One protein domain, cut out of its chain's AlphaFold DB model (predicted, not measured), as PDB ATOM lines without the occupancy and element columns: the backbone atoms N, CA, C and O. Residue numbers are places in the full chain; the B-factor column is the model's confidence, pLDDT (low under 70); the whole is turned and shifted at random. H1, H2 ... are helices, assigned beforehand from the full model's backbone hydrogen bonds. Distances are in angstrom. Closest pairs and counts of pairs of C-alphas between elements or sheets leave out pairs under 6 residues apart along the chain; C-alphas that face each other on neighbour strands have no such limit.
ATOM      1  N   PRO A  68     249.003 208.673 211.645       53.75
ATOM      2  CA  PRO A  68     248.276 208.322 210.440       53.75
ATOM      3  C   PRO A  68     246.891 208.980 210.475       53.75
ATOM      4  O   PRO A  68     246.106 208.765 211.396       53.75
ATOM      5  N   SER A  69     246.570 209.742 209.429       53.28
ATOM      6  CA  SER A  69     245.405 210.635 209.269       53.28
ATOM      7  C   SER A  69     244.015 209.971 209.250       53.28
ATOM      8  O   SER A  69     243.016 210.592 208.886       53.28
ATOM      9  N   HIS A  70     243.901 208.711 209.660       60.53
ATOM     10  CA  HIS A  70     242.662 207.945 209.545       60.53
ATOM     11  C   HIS A  70     241.833 208.097 210.822       60.53
ATOM     12  O   HIS A  70     241.911 207.268 211.729       60.53
ATOM     13  N   SER A  71     241.055 209.172 210.912       66.81
ATOM     14  CA  SER A  71     240.047 209.330 211.966       66.81
ATOM     15  C   SER A  71     238.774 208.569 211.590       66.81
ATOM     16  O   SER A  71     238.235 208.746 210.499       66.81
ATOM     17  N   VAL A  72     238.288 207.714 212.492       71.50
ATOM     18  CA  VAL A  72     236.927 207.167 212.394       71.50
ATOM     19  C   VAL A  72     236.023 208.214 213.030       71.50
ATOM     20  O   VAL A  72     236.164 208.501 214.217       71.50
ATOM     21  N   LYS A  73     235.166 208.851 212.229       70.94
ATOM     22  CA  LYS A  73     234.271 209.911 212.701       70.94
ATOM     23  C   LYS A  73     232.937 209.311 213.128       70.94
ATOM     24  O   LYS A  73     232.288 208.641 212.332       70.94
ATOM     25  N   CYS A  74     232.524 209.617 214.351       74.75
ATOM     26  CA  CYS A  74     231.203 209.309 214.890       74.75
ATOM     27  C   CYS A  74     230.593 210.588 215.470       74.75
ATOM     28  O   CYS A  74     231.323 211.500 215.867       74.75
ATOM     29  N   THR A  75     229.266 210.663 215.507       81.31
ATOM     30  CA  THR A  75     228.555 211.775 216.147       81.31
ATOM     31  C   THR A  75     228.715 211.659 217.666       81.31
ATOM     32  O   THR A  75     228.352 210.615 218.210       81.31
ATOM     33  N   PRO A  76     229.249 212.682 218.362       78.50
ATOM     34  CA  PRO A  76     229.363 212.657 219.816       78.50
ATOM     35  C   PRO A  76     227.996 212.553 220.495       78.50
ATOM     36  O   PRO A  76     227.012 213.130 220.025       78.50
ATOM     37  N   THR A  77     227.949 211.865 221.630       79.12
ATOM     38  CA  THR A  77     226.771 211.755 222.500       79.12
ATOM     39  C   THR A  77     227.109 212.274 223.901       79.12
ATOM     40  O   THR A  77     228.251 212.630 224.195       79.12
ATOM     41  N   ASN A  78     226.135 212.278 224.817       83.19
ATOM     42  CA  ASN A  78     226.401 212.601 226.225       83.19
ATOM     43  C   ASN A  78     227.397 211.620 226.883       83.19
ATOM     44  O   ASN A  78     228.059 211.986 227.853       83.19
ATOM     45  N   TYR A  79     227.544 210.404 226.344       82.50
ATOM     46  CA  TYR A  79     228.481 209.394 226.843       82.50
ATOM     47  C   TYR A  79     229.927 209.661 226.420       82.50
ATOM     48  O   TYR A  79     230.844 209.290 227.152       82.50
ATOM     49  N   THR A  80     230.150 210.357 225.297       83.62
ATOM     50  CA  THR A  80     231.487 210.659 224.757       83.62
ATOM     51  C   THR A  80     232.413 211.302 225.793       83.62
ATOM     52  O   THR A  80     233.615 211.035 225.798       83.62
ATOM     53  N   TYR A  81     231.854 212.114 226.691       85.69
ATOM     54  CA  TYR A  81     232.594 212.883 227.692       85.69
ATOM     55  C   TYR A  81     232.798 212.153 229.026       85.69
ATOM     56  O   TYR A  81     233.469 212.677 229.916       85.69
ATOM     57  N   LEU A  82     232.233 210.954 229.190       88.75
ATOM     58  CA  LEU A  82     232.446 210.154 230.389       88.75
ATOM     59  C   LEU A  82     233.821 209.463 230.352       88.75
ATOM     60  O   LEU A  82     234.299 209.070 229.284       88.75
ATOM     61  N   PRO A  83     234.443 209.222 231.518       91.25
ATOM     62  CA  PRO A  83     235.598 208.340 231.626       91.25
ATOM     63  C   PRO A  83     235.358 206.970 230.965       91.25
ATOM     64  O   PRO A  83     234.309 206.348 231.162       91.25
ATOM     65  N   THR A  84     236.344 206.453 230.222       89.81
ATOM     66  CA  THR A  84     236.233 205.206 229.433       89.81
ATOM     67  C   THR A  84     235.772 203.999 230.259       89.81
ATOM     68  O   THR A  84     235.045 203.132 229.773       89.81
ATOM     69  N   ASN A  85     236.153 203.935 231.539       89.50
ATOM     70  CA  ASN A  85     235.730 202.875 232.455       89.50
ATOM     71  C   ASN A  85     234.223 202.905 232.767       89.50
ATOM     72  O   ASN A  85     233.665 201.843 233.049       89.50
ATOM     73  N   LEU A  86     233.584 204.080 232.733       87.06
ATOM     74  CA  LEU A  86     232.137 204.240 232.913       87.06
ATOM     75  C   LEU A  86     231.393 203.919 231.619       87.06
ATOM     76  O   LEU A  86     230.499 203.081 231.640       87.06
ATOM     77  N   ARG A  87     231.868 204.443 230.482       86.81
ATOM     78  CA  ARG A  87     231.333 204.137 229.142       86.81
ATOM     79  C   ARG A  87     231.219 202.627 228.880       86.81
ATOM     80  O   ARG A  87     230.195 202.128 228.426       86.81
ATOM     81  N   ARG A  88     232.246 201.857 229.270       83.25
ATOM     82  CA  ARG A  88     232.262 200.386 229.141       83.25
ATOM     83  C   ARG A  88     231.205 199.668 229.991       83.25
ATOM     84  O   ARG A  88     230.777 198.578 229.619       83.25
ATOM     85  N   LYS A  89     230.841 200.196 231.166       78.94
ATOM     86  CA  LYS A  89     229.840 199.548 232.036       78.94
ATOM     87  C   LYS A  89     228.460 199.582 231.385       78.94
ATOM     88  O   LYS A  89     227.763 198.570 231.426       78.94
ATOM     89  N   ASP A  90     228.140 200.688 230.724       69.94
ATOM     90  CA  ASP A  90     226.823 200.936 230.139       69.94
ATOM     91  C   ASP A  90     226.616 200.189 228.814       69.94
ATOM     92  O   ASP A  90     225.499 199.774 228.513       69.94
ATOM     93  N   LEU A  91     227.697 199.862 228.092       73.69
ATOM     94  CA  LEU A  91     227.650 198.976 226.918       73.69
ATOM     95  C   LEU A  91     227.009 197.609 227.195       73.69
ATOM     96  O   LEU A  91     226.469 196.986 226.281       73.69
ATOM     97  N   ARG A  92     227.052 197.123 228.445       67.94
ATOM     98  CA  ARG A  92     226.407 195.857 228.826       67.94
ATOM     99  C   ARG A  92     224.875 195.922 228.750       67.94
ATOM    100  O   ARG A  92     224.253 194.868 228.691       67.94
ATOM    101  N   GLY A  93     224.287 197.123 228.765       65.00
ATOM    102  CA  GLY A  93     222.839 197.360 228.716       65.00
ATOM    103  C   GLY A  93     222.264 197.644 227.321       65.00
ATOM    104  O   GLY A  93     221.050 197.775 227.205       65.00
ATOM    105  N   GLY A  94     223.100 197.728 226.278       62.28
ATOM    106  CA  GLY A  94     222.692 198.036 224.901       62.28
ATOM    107  C   GLY A  94     223.610 199.080 224.258       62.28
ATOM    108  O   GLY A  94     223.775 200.177 224.783       62.28
ATOM    109  N   GLY A  95     224.237 198.732 223.129       61.66
ATOM    110  CA  GLY A  95     225.330 199.497 222.507       61.66
ATOM    111  C   GLY A  95     224.929 200.739 221.701       61.66
ATOM    112  O   GLY A  95     225.806 201.411 221.166       61.66
ATOM    113  N   ASP A  96     223.636 201.060 221.607       68.69
ATOM    114  CA  ASP A  96     223.151 202.138 220.732       68.69
ATOM    115  C   ASP A  96     223.363 203.544 221.313       68.69
ATOM    116  O   ASP A  96     223.364 204.526 220.573       68.69
ATOM    117  N   ALA A  97     223.574 203.657 222.628       72.00
ATOM    118  CA  ALA A  97     223.727 204.943 223.308       72.00
ATOM    119  C   ALA A  97     225.138 205.555 223.176       72.00
ATOM    120  O   ALA A  97     225.297 206.769 223.298       72.00
ATOM    121  N   ASP A  98     226.153 204.727 222.910       81.62
ATOM    122  CA  ASP A  98     227.564 205.119 222.842       81.62
ATOM    123  C   ASP A  98     228.246 204.423 221.652       81.62
ATOM    124  O   ASP A  98     228.983 203.450 221.802       81.62
ATOM    125  N   GLN A  99     227.959 204.888 220.435       80.31
ATOM    126  CA  GLN A  99     228.546 204.314 219.219       80.31
ATOM    127  C   GLN A  99     230.013 204.727 219.015       80.31
ATOM    128  O   GLN A  99     230.788 204.008 218.377       80.31
ATOM    129  N   ASP A 100     230.425 205.873 219.560       84.50
ATOM    130  CA  ASP A 100     231.783 206.389 219.406       84.50
ATOM    131  C   ASP A 100     232.811 205.600 220.230       84.50
ATOM    132  O   ASP A 100     234.001 205.619 219.898       84.50
ATOM    133  N   ILE A 101     232.383 204.817 221.227       86.06
ATOM    134  CA  ILE A 101     233.293 203.905 221.926       86.06
ATOM    135  C   ILE A 101     233.835 202.824 220.982       86.06
ATOM    136  O   ILE A 101     235.005 202.474 221.081       86.06
ATOM    137  N   PHE A 102     233.060 202.339 220.004       84.88
ATOM    138  CA  PHE A 102     233.555 201.353 219.033       84.88
ATOM    139  C   PHE A 102     234.653 201.942 218.142       84.88
ATOM    140  O   PHE A 102     235.673 201.293 217.901       84.88
ATOM    141  N   ALA A 103     234.496 203.202 217.724       83.94
ATOM    142  CA  ALA A 103     235.551 203.934 217.031       83.94
ATOM    143  C   ALA A 103     236.802 204.075 217.913       83.94
ATOM    144  O   ALA A 103     237.915 203.859 217.428       83.94
ATOM    145  N   LEU A 104     236.634 204.353 219.211       85.75
ATOM    146  CA  LEU A 104     237.738 204.380 220.172       85.75
ATOM    147  C   LEU A 104     238.450 203.021 220.272       85.75
ATOM    148  O   LEU A 104     239.676 203.000 220.256       85.75
ATOM    149  N   TYR A 105     237.730 201.895 220.312       85.50
ATOM    150  CA  TYR A 105     238.332 200.551 220.337       85.50
ATOM    151  C   TYR A 105     239.161 200.260 219.078       85.50
ATOM    152  O   TYR A 105     240.277 199.747 219.184       85.50
ATOM    153  N   VAL A 106     238.662 200.636 217.895       81.69
ATOM    154  CA  VAL A 106     239.414 200.499 216.635       81.69
ATOM    155  C   VAL A 106     240.692 201.337 216.675       81.69
ATOM    156  O   VAL A 106     241.776 200.834 216.374       81.69
ATOM    157  N   GLN A 107     240.597 202.603 217.090       81.12
ATOM    158  CA  GLN A 107     241.770 203.475 217.204       81.12
ATOM    159  C   GLN A 107     242.748 202.992 218.280       81.12
ATOM    160  O   GLN A 107     243.960 203.083 218.091       81.12
ATOM    161  N   TYR A 108     242.245 202.418 219.372       84.12
ATOM    162  CA  TYR A 108     243.076 201.858 220.427       84.12
ATOM    163  C   TYR A 108     243.866 200.639 219.941       84.12
ATOM    164  O   TYR A 108     245.061 200.561 220.199       84.12
ATOM    165  N   GLY A 109     243.262 199.747 219.148       79.50
ATOM    166  CA  GLY A 109     243.987 198.638 218.512       79.50
ATOM    167  C   GLY A 109     245.151 199.117 217.636       79.50
ATOM    168  O   GLY A 109     246.252 198.569 217.696       79.50
ATOM    169  N   ARG A 110     244.950 200.207 216.885       77.62
ATOM    170  CA  ARG A 110     246.006 200.833 216.070       77.62
ATOM    171  C   ARG A 110     247.101 201.461 216.918       77.62
ATOM    172  O   ARG A 110     248.279 201.301 216.608       77.62
ATOM    173  N   TYR A 111     246.708 202.172 217.973       80.31
ATOM    174  CA  TYR A 111     247.639 202.732 218.945       80.31
ATOM    175  C   TYR A 111     248.506 201.634 219.558       80.31
ATOM    176  O   TYR A 111     249.724 201.789 219.590       80.31
ATOM    177  N   LEU A 112     247.905 200.515 219.977       80.94
ATOM    178  CA  LEU A 112     248.639 199.387 220.538       80.94
ATOM    179  C   LEU A 112     249.642 198.830 219.527       80.94
ATOM    180  O   LEU A 112     250.816 198.753 219.863       80.94
ATOM    181  N   GLY A 113     249.225 198.557 218.285       75.56
ATOM    182  CA  GLY A 113     250.127 198.082 217.230       75.56
ATOM    183  C   GLY A 113     251.324 199.012 217.001       75.56
ATOM    184  O   GLY A 113     252.470 198.562 217.013       75.56
ATOM    185  N   MET A 114     251.081 200.325 216.893       75.56
ATOM    186  CA  MET A 114     252.154 201.320 216.776       75.56
ATOM    187  C   MET A 114     253.040 201.380 218.020       75.56
ATOM    188  O   MET A 114     254.245 201.571 217.919       75.56
ATOM    189  N   ALA A 115     252.469 201.312 219.216       79.69
ATOM    190  CA  ALA A 115     253.235 201.444 220.449       79.69
ATOM    191  C   ALA A 115     254.085 200.199 220.737       79.69
ATOM    192  O   ALA A 115     255.166 200.339 221.302       79.69
ATOM    193  N   SER A 116     253.632 199.012 220.325       76.38
ATOM    194  CA  SER A 116     254.310 197.749 220.618       76.38
ATOM    195  C   SER A 116     255.238 197.254 219.519       76.38
ATOM    196  O   SER A 116     256.157 196.503 219.826       76.38
ATOM    197  N   SER A 117     255.019 197.632 218.255       67.44
ATOM    198  CA  SER A 117     255.869 197.164 217.163       67.44
ATOM    199  C   SER A 117     256.297 198.278 216.231       67.44
ATOM    200  O   SER A 117     255.554 198.779 215.389       67.44
TER     201      SER A 117
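Overview. This is residues 68 to 117 of the 208 residues of an uncharacterized protein of Moniliophthora perniciosa (strain FA553 / isolate CP02) (UniProt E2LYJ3). A long helix, H2, makes most of the longest axis, and the shorter helix H1 sits at a slant near its beginning, so that the two form a loose corner. Residues 68 to 83, with no named element, run past H2 from its far part toward its beginning and then turn into H1, while residues 111 to 117 stick out at the other end. The printed part has 50 residues, with two named helices in the order H1, H2 and no named strand; the class is all helix. It is only just loose, close to compact, with a radius of gyration of the C-alphas of 12.0 A, and it is elongated, spanning 35 by 20 by 16 A.

Along the chain. H2 is residues 100 to 116, 24.2 A from first to last C-alpha, from Asp 100 at (231.783, 206.389, 219.406) to Ser 116 at (254.310, 197.749, 220.618). H1 is residues 84 to 93, 15.5 A long, and begins with C-alpha 84 at (236.233, 205.206, 229.433).

Arrangement. H1 and H2 are close but not clearly touching, with 1 pair of C-alphas within 8 A. Their closest C-alphas are those of Arg 87 and Ile 101, 7.5 A apart. Their lines stand at a steep tilt of 49 degrees, and they run opposite ways. Their centres are 17.0 A apart. In H2 every O i to N i+4 pair is within hydrogen-bond range; in H1 3 of 6 are, beside 4 of 7 O i to N i+3 pairs.

Size, cuts and confidence. The two C-alphas farthest apart are those of Gly 93 and Ser 117, at 35.0 A. The printed part has no cut, and the link from H1 to H2, 6 residues, is short. Residues 111 to 117, of which 111 to 116 belong to H2, stand free. The mean pLDDT of the printed part is 77.5; residues 68 to 71, 90, 92 to 96 and 117 are under 70.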